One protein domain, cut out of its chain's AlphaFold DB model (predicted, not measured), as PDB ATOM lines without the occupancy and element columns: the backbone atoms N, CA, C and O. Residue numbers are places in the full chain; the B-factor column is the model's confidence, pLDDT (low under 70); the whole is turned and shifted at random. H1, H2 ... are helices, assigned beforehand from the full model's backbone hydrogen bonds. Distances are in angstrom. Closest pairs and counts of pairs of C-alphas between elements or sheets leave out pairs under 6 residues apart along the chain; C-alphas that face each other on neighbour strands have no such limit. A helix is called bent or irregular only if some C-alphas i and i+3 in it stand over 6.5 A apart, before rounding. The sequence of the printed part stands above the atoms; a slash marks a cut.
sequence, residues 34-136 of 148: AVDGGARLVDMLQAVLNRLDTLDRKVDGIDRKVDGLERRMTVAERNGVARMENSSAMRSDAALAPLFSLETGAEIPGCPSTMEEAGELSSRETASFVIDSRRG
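Overview. This is residues 34 to 136 of the 148 residues of an uncharacterized protein of Hirsutella minnesotensis 3608 (UniProt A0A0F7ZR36). A long helix, H1, makes the axis of this rod, with a small head at one end of it: residues 34 to 67 of H1 stick out as a free arm, while past Ser 87 the backbone folds back through the long loop 88 to 114 and two short helices, H2 and H3. The head is loop and helix together, and no two of the three named helices touch. The printed part has 103 residues, with the named helices in the order H1, H2, H3 and no named strand; the class is all helix. The whole is extended, with a radius of gyration of the C-alphas of 25.5 A, and the C-alphas span 87 by 24 by 15 A.

Arrangement. Begin at the first printed residue, where H1, residues 34 to 87, starts. Its residues 34 to 67 stand free: no C-alpha 8 or more places away along the chain comes within 10 A of theirs. After Ser 87, a long link of 27 residues leads to H2, residues 115 to 120. H1 and H2 are apart, but only just, their closest C-alphas being 8.5 A from each other. A tight link of 2 residues, Leu 121 and Ser 122, then brings you to H3, residues 123 to 134. H2 and H3 are apart, and H1 and H3 are apart as well. In the backbones of H1, H2 and H3, every O i to N i+4 pair is within hydrogen-bond range.

Along the chain. Find C-alpha 34 at (136.528, 138.000, 236.428); from there H1 runs 77.3 A to C-alpha 87 at (82.246, 165.273, 188.593). Pass along residues 88 to 114, which hold no named element, to Met 115, where H2 begins; it is 8.8 A long from first to last C-alpha and ends at Glu 120. H3 then runs 16.0 A from Ser 123 to C-alpha 134 at (85.910, 152.484, 201.349). None of the three helices is bent or irregular.

Size, cuts and confidence. Look at Ala 34 and Arg 91 for the two C-alphas farthest apart, 87.2 A from each other. The first and last printed C-alphas, those of Ala 34 and Gly 136, are 58.3 A apart. Without residues 34 to 67, the body of 69 residues spans 37 by 24 by 14 A, with a radius of gyration of 12.2 A. The printed part has no cut, and the link from H1 to H2 is the long one. In the B-factor column you will find a mean pLDDT of the printed part of 84.8, with residues 123 to 136 under 70; H3 has a mean of 62.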
ATOM      1  N   ALA A  34     136.213 137.957 237.853       78.56
ATOM      2  CA  ALA A  34     136.528 138.000 236.428       78.56
ATOM      3  C   ALA A  34     135.842 136.875 235.627       78.56
ATOM      4  O   ALA A  34     135.393 137.120 234.510       78.56
ATOM      5  N   VAL A  35     135.731 135.667 236.195       77.38
ATOM      6  CA  VAL A  35     135.068 134.512 235.565       77.38
ATOM      7  C   VAL A  35     133.549 134.697 235.610       77.38
ATOM      8  O   VAL A  35     132.893 134.626 234.570       77.38
ATOM      9  N   ASP A  36     133.011 135.069 236.772       79.69
ATOM     10  CA  ASP A  36     131.592 135.404 236.939       79.69
ATOM     11  C   ASP A  36     131.177 136.621 236.101       79.69
ATOM     12  O   ASP A  36     130.114 136.644 235.475       79.69
ATOM     13  N   GLY A  37     132.025 137.652 236.063       81.38
ATOM     14  CA  GLY A  37     131.817 138.847 235.252       81.38
ATOM     15  C   GLY A  37     131.807 138.532 233.757       81.38
ATOM     16  O   GLY A  37     130.969 139.067 233.032       81.38
ATOM     17  N   GLY A  38     132.679 137.622 233.308       85.31
ATOM     18  CA  GLY A  38     132.704 137.126 231.933       85.31
ATOM     19  C   GLY A  38     131.418 136.395 231.552       85.31
ATOM     20  O   GLY A  38     130.819 136.720 230.527       85.31
ATOM     21  N   ALA A  39     130.944 135.478 232.401       83.38
ATOM     22  CA  ALA A  39     129.688 134.759 232.175       83.38
ATOM     23  C   ALA A  39     128.490 135.719 232.074       83.38
ATOM     24  O   ALA A  39     127.736 135.684 231.102       83.38
ATOM     25  N   ARG A  40     128.377 136.672 233.010       86.44
ATOM     26  CA  ARG A  40     127.320 137.697 232.980       86.44
ATOM     27  C   ARG A  40     127.395 138.584 231.742       86.44
ATOM     28  O   ARG A  40     126.364 138.990 231.215       86.44
ATOM     29  N   LEU A  41     128.600 138.920 231.285       90.81
ATOM     30  CA  LEU A  41     128.787 139.727 230.083       90.81
ATOM     31  C   LEU A  41     128.326 138.979 228.829       90.81
ATOM     32  O   LEU A  41     127.664 139.584 227.990       90.81
ATOM     33  N   VAL A  42     128.601 137.677 228.733       92.69
ATOM     34  CA  VAL A  42     128.083 136.829 227.649       92.69
ATOM     35  C   VAL A  42     126.555 136.777 227.675       92.69
ATOM     36  O   VAL A  42     125.932 136.993 226.637       92.69
ATOM     37  N   ASP A  43     125.941 136.601 228.847       93.31
ATOM     38  CA  ASP A  43     124.477 136.598 228.981       93.31
ATOM     39  C   ASP A  43     123.856 137.937 228.560       93.31
ATOM     40  O   ASP A  43     122.856 137.980 227.835       93.31
ATOM     41  N   MET A  44     124.466 139.054 228.972       93.81
ATOM     42  CA  MET A  44     124.030 140.390 228.563       93.81
ATOM     43  C   MET A  44     124.164 140.591 227.054       93.81
ATOM     44  O   MET A  44     123.234 141.099 226.429       93.81
ATOM     45  N   LEU A  45     125.286 140.180 226.457       96.25
ATOM     46  CA  LEU A  45     125.484 140.259 225.010       96.25
ATOM     47  C   LEU A  45     124.447 139.419 224.267       96.25
ATOM     48  O   LEU A  45     123.845 139.910 223.315       96.25
ATOM     49  N   GLN A  46     124.155 138.207 224.738       95.94
ATOM     50  CA  GLN A  46     123.129 137.363 224.135       95.94
ATOM     51  C   GLN A  46     121.738 138.006 224.231       95.94
ATOM     52  O   GLN A  46     120.975 137.997 223.264       95.94
ATOM     53  N   ALA A  47     121.409 138.620 225.370       96.00
ATOM     54  CA  ALA A  47     120.157 139.353 225.534       96.00
ATOM     55  C   ALA A  47     120.067 140.574 224.601       96.00
ATOM     56  O   ALA A  47     118.990 140.861 224.071       96.00
ATOM     57  N   VAL A  48     121.178 141.283 224.379       97.38
ATOM     58  CA  VAL A  48     121.255 142.400 223.427       97.38
ATOM     59  C   VAL A  48     121.054 141.909 221.996       97.38
ATOM     60  O   VAL A  48     120.218 142.475 221.296       97.38
ATOM     61  N   LEU A  49     121.730 140.834 221.582       97.31
ATOM     62  CA  LEU A  49     121.570 140.242 220.248       97.31
ATOM     63  C   LEU A  49     120.112 139.845 219.980       97.31
ATOM     64  O   LEU A  49     119.531 140.257 218.982       97.31
ATOM     65  N   ASN A  50     119.462 139.176 220.935       96.81
ATOM     66  CA  ASN A  50     118.051 138.799 220.803       96.81
ATOM     67  C   ASN A  50     117.119 140.022 220.655       96.81
ATOM     68  O   ASN A  50     116.094 139.969 219.963       96.81
ATOM     69  N   ARG A  51     117.447 141.137 221.324       96.75
ATOM     70  CA  ARG A  51     116.703 142.398 221.187       96.75
ATOM     71  C   ARG A  51     116.931 143.038 219.821       96.75
ATOM     72  O   ARG A  51     115.954 143.515 219.249       96.75
ATOM     73  N   LEU A  52     118.158 143.022 219.305       97.44
ATOM     74  CA  LEU A  52     118.480 143.521 217.966       97.44
ATOM     75  C   LEU A  52     117.730 142.727 216.892       97.44
ATOM     76  O   LEU A  52     116.993 143.331 216.123       97.44
ATOM     77  N   ASP A  53     117.733 141.394 216.957       97.56
ATOM     78  CA  ASP A  53     116.952 140.551 216.039       97.56
ATOM     79  C   ASP A  53     115.448 140.868 216.082       97.56
ATOM     80  O   ASP A  53     114.708 140.738 215.104       97.56
ATOM     81  N   THR A  54     114.936 141.227 217.260       97.31
ATOM     82  CA  THR A  54     113.532 141.620 217.420       97.31
ATOM     83  C   THR A  54     113.264 142.993 216.807       97.31
ATOM     84  O   THR A  54     112.184 143.209 216.254       97.31
ATOM     85  N   LEU A  55     114.214 143.924 216.916       97.38
ATOM     86  CA  LEU A  55     114.125 145.240 216.293       97.38
ATOM     87  C   LEU A  55     114.190 145.134 214.771       97.38
ATOM     88  O   LEU A  55     113.318 145.707 214.127       97.38
ATOM     89  N   ASP A  56     115.097 144.334 214.215       97.81
ATOM     90  CA  ASP A  56     115.214 144.132 212.766       97.81
ATOM     91  C   ASP A  56     113.898 143.617 212.171       97.81
ATOM     92  O   ASP A  56     113.343 144.212 211.250       97.81
ATOM     93  N   ARG A  57     113.281 142.604 212.795       96.94
ATOM     94  CA  ARG A  57     111.961 142.109 212.360       96.94
ATOM     95  C   ARG A  57     110.863 143.173 212.435       96.94
ATOM     96  O   ARG A  57     109.919 143.144 211.643       96.94
ATOM     97  N   LYS A  58     110.931 144.083 213.414       96.75
ATOM     98  CA  LYS A  58     109.974 145.194 213.533       96.75
ATOM     99  C   LYS A  58     110.204 146.240 212.450       96.75
ATOM    100  O   LYS A  58     109.213 146.720 211.909       96.75
ATOM    101  N   VAL A  59     111.459 146.561 212.138       97.75
ATOM    102  CA  VAL A  59     111.834 147.481 211.056       97.75
ATOM    103  C   VAL A  59     111.367 146.923 209.713       97.75
ATOM    104  O   VAL A  59     110.579 147.585 209.049       97.75
ATOM    105  N   ASP A  60     111.647 145.654 209.409       97.56
ATOM    106  CA  ASP A  60     111.114 144.976 208.216       97.56
ATOM    107  C   ASP A  60     109.576 145.021 208.150       97.56
ATOM    108  O   ASP A  60     108.954 145.077 207.087       97.56
ATOM    109  N   GLY A  61     108.920 144.913 209.308       97.31
ATOM    110  CA  GLY A  61     107.469 145.022 209.421       97.31
ATOM    111  C   GLY A  61     106.949 146.436 209.155       97.31
ATOM    112  O   GLY A  61     105.828 146.580 208.666       97.31
ATOM    113  N   ILE A  62     107.730 147.464 209.484       97.06
ATOM    114  CA  ILE A  62     107.421 148.867 209.203       97.06
ATOM    115  C   ILE A  62     107.631 149.154 207.720       97.06
ATOM    116  O   ILE A  62     106.710 149.683 207.108       97.06
ATOM    117  N   ASP A  63     108.747 148.728 207.130       96.75
ATOM    118  CA  ASP A  63     109.049 148.963 205.712       96.75
ATOM    119  C   ASP A  63     107.938 148.415 204.812       96.75
ATOM    120  O   ASP A  63     107.350 149.144 204.017       96.75
ATOM    121  N   ARG A  64     107.497 147.172 205.050       95.00
ATOM    122  CA  ARG A  64     106.361 146.586 204.310       95.00
ATOM    123  C   ARG A  64     105.060 147.379 204.468       95.00
ATOM    124  O   ARG A  64     104.235 147.401 203.554       95.00
ATOM    125  N   LYS A  65     104.825 147.984 205.637       94.44
ATOM    126  CA  LYS A  65     103.635 148.815 205.879       94.44
ATOM    127  C   LYS A  65     103.746 150.163 205.177       94.44
ATOM    128  O   LYS A  65     102.730 150.634 204.674       94.44
ATOM    129  N   VAL A  66     104.936 150.757 205.150       95.69
ATOM    130  CA  VAL A  66     105.213 152.008 204.437       95.69
ATOM    131  C   VAL A  66     105.031 151.800 202.936       95.69
ATOM    132  O   VAL A  66     104.240 152.526 202.344       95.69
ATOM    133  N   ASP A  67     105.598 150.738 202.359       93.25
ATOM    134  CA  ASP A  67     105.389 150.374 200.949       93.25
ATOM    135  C   ASP A  67     103.900 150.172 200.623       93.25
ATOM    136  O   ASP A  67     103.390 150.590 199.580       93.25
ATOM    137  N   GLY A  68     103.164 149.511 201.525       91.38
ATOM    138  CA  GLY A  68     101.723 149.312 201.381       91.38
ATOM    139  C   GLY A  68     100.930 150.621 201.444       91.38
ATOM    140  O   GLY A  68      99.941 150.777 200.725       91.38
ATOM    141  N   LEU A  69     101.353 151.564 202.289       92.06
ATOM    142  CA  LEU A  69     100.743 152.884 202.404       92.06
ATOM    143  C   LEU A  69     101.033 153.748 201.174       92.06
ATOM    144  O   LEU A  69     100.109 154.375 200.666       92.06
ATOM    145  N   GLU A  70     102.269 153.746 200.678       93.50
ATOM    146  CA  GLU A  70     102.668 154.480 199.476       93.50
ATOM    147  C   GLU A  70     101.821 154.052 198.274       93.50
ATOM    148  O   GLU A  70     101.182 154.884 197.634       93.50
ATOM    149  N   ARG A  71     101.686 152.738 198.044       90.38
ATOM    150  CA  ARG A  71     100.821 152.207 196.976       90.38
ATOM    151  C   ARG A  71      99.374 152.672 197.122       90.38
ATOM    152  O   ARG A  71      98.760 153.099 196.146       90.38
ATOM    153  N   ARG A  72      98.824 152.609 198.337       89.75
ATOM    154  CA  ARG A  72      97.456 153.074 198.623       89.75
ATOM    155  C   ARG A  72      97.295 154.562 198.356       89.75
ATOM    156  O   ARG A  72      96.263 154.957 197.823       89.75
ATOM    157  N   MET A  73      98.292 155.369 198.703       91.94
ATOM    158  CA  MET A  73      98.288 156.808 198.462       91.94
ATOM    159  C   MET A  73      98.287 157.115 196.965       91.94
ATOM    160  O   MET A  73      97.413 157.847 196.514       91.94
ATOM    161  N   THR A  74      99.153 156.475 196.173       93.19
ATOM    162  CA  THR A  74      99.165 156.640 194.709       93.19
ATOM    163  C   THR A  74      97.820 156.273 194.074       93.19
ATOM    164  O   THR A  74      97.313 156.986 193.209       93.19
ATOM    165  N   VAL A  75      97.198 155.172 194.512       91.31
ATOM    166  CA  VAL A  75      95.875 154.770 194.008       91.31
ATOM    167  C   VAL A  75      94.789 155.756 194.451       91.31
ATOM    168  O   VAL A  75      93.909 156.101 193.662       91.31
ATOM    169  N   ALA A  76      94.846 156.246 195.691       88.94
ATOM    170  CA  ALA A  76      93.908 157.241 196.201       88.94
ATOM    171  C   ALA A  76      93.997 158.564 195.430       88.94
ATOM    172  O   ALA A  76      92.960 159.132 195.093       88.94
ATOM    173  N   GLU A  77      95.205 159.022 195.104       92.62
ATOM    174  CA  GLU A  77      95.436 160.201 194.265       92.62
ATOM    175  C   GLU A  77      94.853 160.008 192.865       92.62
ATOM    176  O   GLU A  77      94.094 160.856 192.393       92.62
ATOM    177  N   ARG A  78      95.114 158.853 192.234       91.75
ATOM    178  CA  ARG A  78      94.543 158.512 190.923       91.75
ATOM    179  C   ARG A  78      93.016 158.533 190.944       91.75
ATOM    180  O   ARG A  78      92.395 159.125 190.067       91.75
ATOM    181  N   ASN A  79      92.409 157.942 191.971       89.62
ATOM    182  CA  ASN A  79      90.961 157.985 192.163       89.62
ATOM    183  C   ASN A  79      90.449 159.402 192.431       89.62
ATOM    184  O   ASN A  79      89.339 159.731 192.027       89.62
ATOM    185  N   GLY A  80      91.222 160.237 193.126       89.31
ATOM    186  CA  GLY A  80      90.893 161.643 193.348       89.31
ATOM    187  C   GLY A  80      90.781 162.412 192.032       89.31
ATOM    188  O   GLY A  80      89.785 163.101 191.816       89.31
ATOM    189  N   VAL A  81      91.749 162.225 191.130       90.69
ATOM    190  CA  VAL A  81      91.723 162.809 189.780       90.69
ATOM    191  C   VAL A  81      90.535 162.278 188.978       90.69
ATOM    192  O   VAL A  81      89.752 163.075 188.473       90.69
ATOM    193  N   ALA A  82      90.327 160.957 188.949       88.06
ATOM    194  CA  ALA A  82      89.197 160.347 188.243       88.06
ATOM    195  C   ALA A  82      87.841 160.868 188.755       88.06
ATOM    196  O   ALA A  82      86.951 161.179 187.972       88.06
ATOM    197  N   ARG A  83      87.679 161.043 190.073       87.31
ATOM    198  CA  ARG A  83      86.460 161.629 190.658       87.31
ATOM    199  C   ARG A  83      86.256 163.079 190.242       87.31
ATOM    200  O   ARG A  83      85.120 163.473 189.998       87.31
ATOM    201  N   MET A  84      87.327 163.864 190.178       86.44
ATOM    202  CA  MET A  84      87.262 165.252 189.728       86.44
ATOM    203  C   MET A  84      86.848 165.330 188.253       86.44
ATOM    204  O   MET A  84      85.947 166.098 187.924       86.44
ATOM    205  N   GLU A  85      87.421 164.488 187.393       87.44
ATOM    206  CA  GLU A  85      87.018 164.373 185.985       87.44
ATOM    207  C   GLU A  85      85.546 163.960 185.864       87.44
ATOM    208  O   GLU A  85      84.752 164.670 185.241       87.44
ATOM    209  N   ASN A  86      85.149 162.897 186.565       87.38
ATOM    210  CA  ASN A  86      83.780 162.380 186.559       87.38
ATOM    211  C   ASN A  86      82.766 163.404 187.079       87.38
ATOM    212  O   ASN A  86      81.661 163.490 186.558       87.38
ATOM    213  N   SER A  87      83.134 164.228 188.064       84.44
ATOM    214  CA  SER A  87      82.246 165.273 188.593       84.44
ATOM    215  C   SER A  87      81.936 166.387 187.588       84.44
ATOM    216  O   SER A  87      80.931 167.080 187.729       84.44
ATOM    217  N   SER A  88      82.779 166.555 186.565       84.88
ATOM    218  CA  SER A  88      82.568 167.525 185.484       84.88
ATOM    219  C   SER A  88      81.753 166.963 184.309       84.88
ATOM    220  O   SER A  88      81.366 167.715 183.410       84.88
ATOM    221  N   ALA A  89      81.457 165.658 184.311       85.69
ATOM    222  CA  ALA A  89      80.676 164.998 183.274       85.69
ATOM    223  C   ALA A  89      79.184 165.357 183.404       85.69
ATOM    224  O   ALA A  89      78.490 164.919 184.315       85.69
ATOM    225  N   MET A  90      78.685 166.180 182.478       77.69
ATOM    226  CA  MET A  90      77.303 166.695 182.498       77.69
ATOM    227  C   MET A  90      76.372 165.992 181.500       77.69
ATOM    228  O   MET A  90      75.156 166.142 181.583       77.69
ATOM    229  N   ARG A  91      76.923 165.272 180.514       83.62
ATOM    230  CA  ARG A  91      76.137 164.603 179.469       83.62
ATOM    231  C   ARG A  91      75.999 163.117 179.777       83.62
ATOM    232  O   ARG A  91      76.949 162.511 180.253       83.62
ATOM    233  N   SER A  92      74.856 162.531 179.436       79.19
ATOM    234  CA  SER A  92      74.576 161.100 179.623       79.19
ATOM    235  C   SER A  92      75.579 160.199 178.886       79.19
ATOM    236  O   SER A  92      75.985 159.167 179.409       79.19
ATOM    237  N   ASP A  93      76.049 160.641 177.715       85.62
ATOM    238  CA  ASP A  93      77.047 159.963 176.878       85.62
ATOM    239  C   ASP A  93      78.504 160.279 177.263       85.62
ATOM    240  O   ASP A  93      79.435 159.808 176.609       85.62
ATOM    241  N   ALA A  94      78.730 161.097 178.297       85.62
ATOM    242  CA  ALA A  94      80.076 161.435 178.734       85.62
ATOM    243  C   ALA A  94      80.765 160.205 179.337       85.62
ATOM    244  O   ALA A  94      80.224 159.555 180.234       85.62
ATOM    245  N   ALA A  95      81.971 159.919 178.845       89.31
ATOM    246  CA  ALA A  95      82.805 158.846 179.361       89.31
ATOM    247  C   ALA A  95      83.290 159.173 180.779       89.31
ATOM    248  O   ALA A  95      83.741 160.290 181.045       89.31
ATOM    249  N   LEU A  96      83.219 158.185 181.667       88.69
ATOM    250  CA  LEU A  96      83.725 158.263 183.029       88.69
ATOM    251  C   LEU A  96      85.106 157.616 183.114       88.69
ATOM    252  O   LEU A  96      85.347 156.529 182.588       88.69
ATOM    253  N   ALA A  97      86.018 158.287 183.807       89.31
ATOM    254  CA  ALA A  97      87.293 157.724 184.196       89.31
ATOM    255  C   ALA A  97      87.072 156.590 185.219       89.31
ATOM    256  O   ALA A  97      86.303 156.760 186.176       89.31
ATOM    257  N   PRO A  98      87.758 155.446 185.060       88.94
ATOM    258  CA  PRO A  98      87.584 154.302 185.942       88.94
ATOM    259  C   PRO A  98      88.178 154.546 187.332       88.94
ATOM    260  O   PRO A  98      89.146 155.295 187.504       88.94
ATOM    261  N   LEU A  99      87.619 153.866 188.335       88.75
ATOM    262  CA  LEU A  99      88.131 153.861 189.705       88.75
ATOM    263  C   LEU A  99      88.919 152.583 189.996       88.75
ATOM    264  O   LEU A  99      88.631 151.516 189.464       88.75
ATOM    265  N   PHE A 100      89.893 152.692 190.893       88.44
ATOM    266  CA  PHE A 100      90.836 151.633 191.242       88.44
ATOM    267  C   PHE A 100      90.682 151.212 192.709       88.44
ATOM    268  O   PHE A 100      90.449 152.040 193.592       88.44
ATOM    269  N   SER A 101      90.839 149.924 192.999       86.19
ATOM    270  CA  SER A 101      90.821 149.399 194.365       86.19
ATOM    271  C   SER A 101      92.094 149.786 195.114       86.19
ATOM    272  O   SER A 101      93.203 149.569 194.631       86.19
ATOM    273  N   LEU A 102      91.950 150.303 196.336       85.44
ATOM    274  CA  LEU A 102      93.087 150.662 197.195       85.44
ATOM    275  C   LEU A 102      93.885 149.438 197.671       85.44
ATOM    276  O   LEU A 102      95.033 149.575 198.087       85.44
ATOM    277  N   GLU A 103      93.290 148.244 197.656       82.94
ATOM    278  CA  GLU A 103      93.970 147.025 198.098       82.94
ATOM    279  C   GLU A 103      94.823 146.407 196.993       82.94
ATOM    280  O   GLU A 103      95.955 145.998 197.252       82.94
ATOM    281  N   THR A 104      94.296 146.348 195.770       84.75
ATOM    282  CA  THR A 104      94.944 145.647 194.652       84.75
ATOM    283  C   THR A 104      95.590 146.590 193.640       84.75
ATOM    284  O   THR A 104      96.431 146.153 192.859       84.75
ATOM    285  N   GLY A 105      95.201 147.867 193.620       85.88
ATOM    286  CA  GLY A 105      95.571 148.826 192.577       85.88
ATOM    287  C   GLY A 105      94.939 148.540 191.210       85.88
ATOM    288  O   GLY A 105      95.201 149.275 190.259       85.88
ATOM    289  N   ALA A 106      94.116 147.493 191.098       87.50
ATOM    290  CA  ALA A 106      93.406 147.144 189.875       87.50
ATOM    291  C   ALA A 106      92.128 147.978 189.737       87.50
ATOM    292  O   ALA A 106      91.575 148.459 190.727       87.50
ATOM    293  N   GLU A 107      91.664 148.140 188.504       87.62
ATOM    294  CA  GLU A 107      90.375 148.760 188.220       87.62
ATOM    295  C   GLU A 107      89.244 147.986 188.910       87.62
ATOM    296  O   GLU A 107      89.259 146.752 188.945       87.62
ATOM    297  N   ILE A 108      88.290 148.710 189.499       84.94
ATOM    298  CA  ILE A 108      87.159 148.094 190.186       84.94
ATOM    299  C   ILE A 108      86.238 147.477 189.121       84.94
ATOM    300  O   ILE A 108      85.737 148.205 188.259       84.94
ATOM    301  N   PRO A 109      85.987 146.156 189.156       77.38
ATOM    302  CA  PRO A 109      85.173 145.492 188.144       77.38
ATOM    303  C   PRO A 109      83.749 146.051 188.095       77.38
ATOM    304  O   PRO A 109      83.110 146.216 189.133       77.38
ATOM    305  N   GLY A 110      83.246 146.298 186.884       78.75
ATOM    306  CA  GLY A 110      81.895 146.819 186.656       78.75
ATOM    307  C   GLY A 110      81.743 148.317 186.917       78.75
ATOM    308  O   GLY A 110      80.614 148.792 187.011       78.75
ATOM    309  N   CYS A 111      82.846 149.058 187.087       79.25
ATOM    310  CA  CYS A 111      82.781 150.511 187.196       79.25
ATOM    311  C   CYS A 111      82.117 151.074 185.925       79.25
ATOM    312  O   CYS A 111      82.559 150.721 184.829       79.25
ATOM    313  N   PRO A 112      81.076 151.915 186.051       82.25
ATOM    314  CA  PRO A 112      80.354 152.423 184.895       82.25
ATOM    315  C   PRO A 112      81.293 153.259 184.031       82.25
ATOM    316  O   PRO A 112      82.067 154.077 184.532       82.25
ATOM    317  N   SER A 113      81.206 153.040 182.728       85.44
ATOM    318  CA  SER A 113      82.027 153.697 181.718       85.44
ATOM    319  C   SER A 113      81.406 155.000 181.209       85.44
ATOM    320  O   SER A 113      82.105 155.810 180.600       85.44
ATOM    321  N   THR A 114      80.117 155.239 181.486       87.06
ATOM    322  CA  THR A 114      79.378 156.454 181.108       87.06
ATOM    323  C   THR A 114      78.429 156.926 182.212       87.06
ATOM    324  O   THR A 114      78.080 156.177 183.126       87.06
ATOM    325  N   MET A 115      77.987 158.187 182.129       81.75
ATOM    326  CA  MET A 115      76.989 158.752 183.053       81.75
ATOM    327  C   MET A 115      75.623 158.058 182.971       81.75
ATOM    328  O   MET A 115      74.933 157.957 183.983       81.75
ATOM    329  N   GLU A 116      75.230 157.577 181.791       82.75
ATOM    330  CA  GLU A 116      74.011 156.782 181.596       82.75
ATOM    331  C   GLU A 116      74.095 155.446 182.344       82.75
ATOM    332  O   GLU A 116      73.241 155.164 183.181       82.75
ATOM    333  N   GLU A 117      75.181 154.691 182.151       81.75
ATOM    334  CA  GLU A 117      75.420 153.421 182.851       81.75
ATOM    335  C   GLU A 117      75.484 153.625 184.374       81.75
ATOM    336  O   GLU A 117      74.930 152.842 185.142       81.75
ATOM    337  N   ALA A 118      76.091 154.730 184.825       79.00
ATOM    338  CA  ALA A 118      76.131 155.091 186.239       79.00
ATOM    339  C   ALA A 118      74.737 155.376 186.828       79.00
ATOM    340  O   ALA A 118      74.511 155.100 188.008       79.00
ATOM    341  N   GLY A 119      73.813 155.918 186.027       78.75
ATOM    342  CA  GLY A 119      72.424 156.169 186.418       78.75
ATOM    343  C   GLY A 119      71.556 154.908 186.465       78.75
ATOM    344  O   GLY A 119      70.568 154.877 187.199       78.75
ATOM    345  N   GLU A 120      71.933 153.865 185.724       80.38
ATOM    346  CA  GLU A 120      71.231 152.575 185.683       80.38
ATOM    347  C   GLU A 120      71.665 151.600 186.789       80.38
ATOM    348  O   GLU A 120      70.984 150.599 187.032       80.38
ATOM    349  N   LEU A 121      72.763 151.892 187.498       78.31
ATOM    350  CA  LEU A 121      73.245 151.056 188.596       78.31
ATOM    351  C   LEU A 121      72.196 150.923 189.703       78.31
ATOM    352  O   LEU A 121      71.717 151.907 190.274       78.31
ATOM    353  N   SER A 122      71.895 149.683 190.090       71.25
ATOM    354  CA  SER A 122      71.014 149.443 191.227       71.25
ATOM    355  C   SER A 122      71.678 149.899 192.528       71.25
ATOM    356  O   SER A 122      72.893 149.782 192.705       71.25
ATOM    357  N   SER A 123      70.883 150.312 193.520       66.81
ATOM    358  CA  SER A 123      71.400 150.747 194.830       66.81
ATOM    359  C   SER A 123      72.297 149.703 195.522       66.81
ATOM    360  O   SER A 123      73.119 150.050 196.370       66.81
ATOM    361  N   ARG A 124      72.153 148.418 195.169       60.84
ATOM    362  CA  ARG A 124      72.976 147.315 195.685       60.84
ATOM    363  C   ARG A 124      74.349 147.250 195.011       60.84
ATOM    364  O   ARG A 124      75.333 146.962 195.689       60.84
ATOM    365  N   GLU A 125      74.422 147.551 193.719       65.94
ATOM    366  CA  GLU A 125      75.677 147.652 192.968       65.94
ATOM    367  C   GLU A 125      76.439 148.908 193.383       65.94
ATOM    368  O   GLU A 125      77.615 148.815 193.732       65.94
ATOM    369  N   THR A 126      75.752 150.048 193.518       68.31
ATOM    370  CA  THR A 126      76.342 151.284 194.057       68.31
ATOM    371  C   THR A 126      76.934 151.058 195.453       68.31
ATOM    372  O   THR A 126      78.047 151.499 195.741       68.31
ATOM    373  N   ALA A 127      76.233 150.320 196.324       60.75
ATOM    374  CA  ALA A 127      76.737 149.971 197.650       60.75
ATOM    375  C   ALA A 127      77.995 149.086 197.592       60.75
ATOM    376  O   ALA A 127      78.909 149.289 198.390       60.75
ATOM    377  N   SER A 128      78.079 148.153 196.638       63.56
ATOM    378  CA  SER A 128      79.278 147.338 196.419       63.56
ATOM    379  C   SER A 128      80.479 148.200 196.011       63.56
ATOM    380  O   SER A 128      81.530 148.087 196.639       63.56
ATOM    381  N   PHE A 129      80.314 149.138 195.068       64.00
ATOM    382  CA  PHE A 129      81.369 150.087 194.669       64.00
ATOM    383  C   PHE A 129      81.825 150.986 195.814       64.00
ATOM    384  O   PHE A 129      83.021 151.203 196.012       64.00
ATOM    385  N   VAL A 130      80.881 151.499 196.604       64.69
ATOM    386  CA  VAL A 130      81.197 152.349 197.756       64.69
ATOM    387  C   VAL A 130      81.952 151.560 198.823       64.69
ATOM    388  O   VAL A 130      82.880 152.098 199.422       64.69
ATOM    389  N   ILE A 131      81.607 150.293 199.060       61.62
ATOM    390  CA  ILE A 131      82.319 149.433 200.015       61.62
ATOM    391  C   ILE A 131      83.729 149.111 199.512       61.62
ATOM    392  O   ILE A 131      84.681 149.248 200.283       61.62
ATOM    393  N   ASP A 132      83.883 148.748 198.239       59.47
ATOM    394  CA  ASP A 132      85.189 148.429 197.647       59.47
ATOM    395  C   ASP A 132      86.101 149.664 197.586       59.47
ATOM    396  O   ASP A 132      87.298 149.595 197.862       59.47
ATOM    397  N   SER A 133      85.507 150.841 197.376       56.22
ATOM    398  CA  SER A 133      86.209 152.118 197.463       56.22
ATOM    399  C   SER A 133      86.500 152.573 198.905       56.22
ATOM    400  O   SER A 133      87.401 153.394 199.091       56.22
ATOM    401  N   ARG A 134      85.762 152.094 199.926       55.50
ATOM    402  CA  ARG A 134      85.910 152.484 201.349       55.50
ATOM    403  C   ARG A 134      86.749 151.529 202.191       55.50
ATOM    404  O   ARG A 134      87.186 151.931 203.268       55.50
ATOM    405  N   ARG A 135      87.041 150.311 201.729       54.66
ATOM    406  CA  ARG A 135      87.884 149.345 202.464       54.66
ATOM    407  C   ARG A 135      89.326 149.821 202.748       54.66
ATOM    408  O   ARG A 135      90.051 149.144 203.467       54.66
ATOM    409  N   GLY A 136      89.715 151.025 202.307       45.66
ATOM    410  CA  GLY A 136      90.962 151.706 202.684       45.66
ATOM    411  C   GLY A 136      90.870 152.877 203.685       45.66
ATOM    412  O   GLY A 136      91.921 153.410 204.042       45.66
TER     413      GLY A 136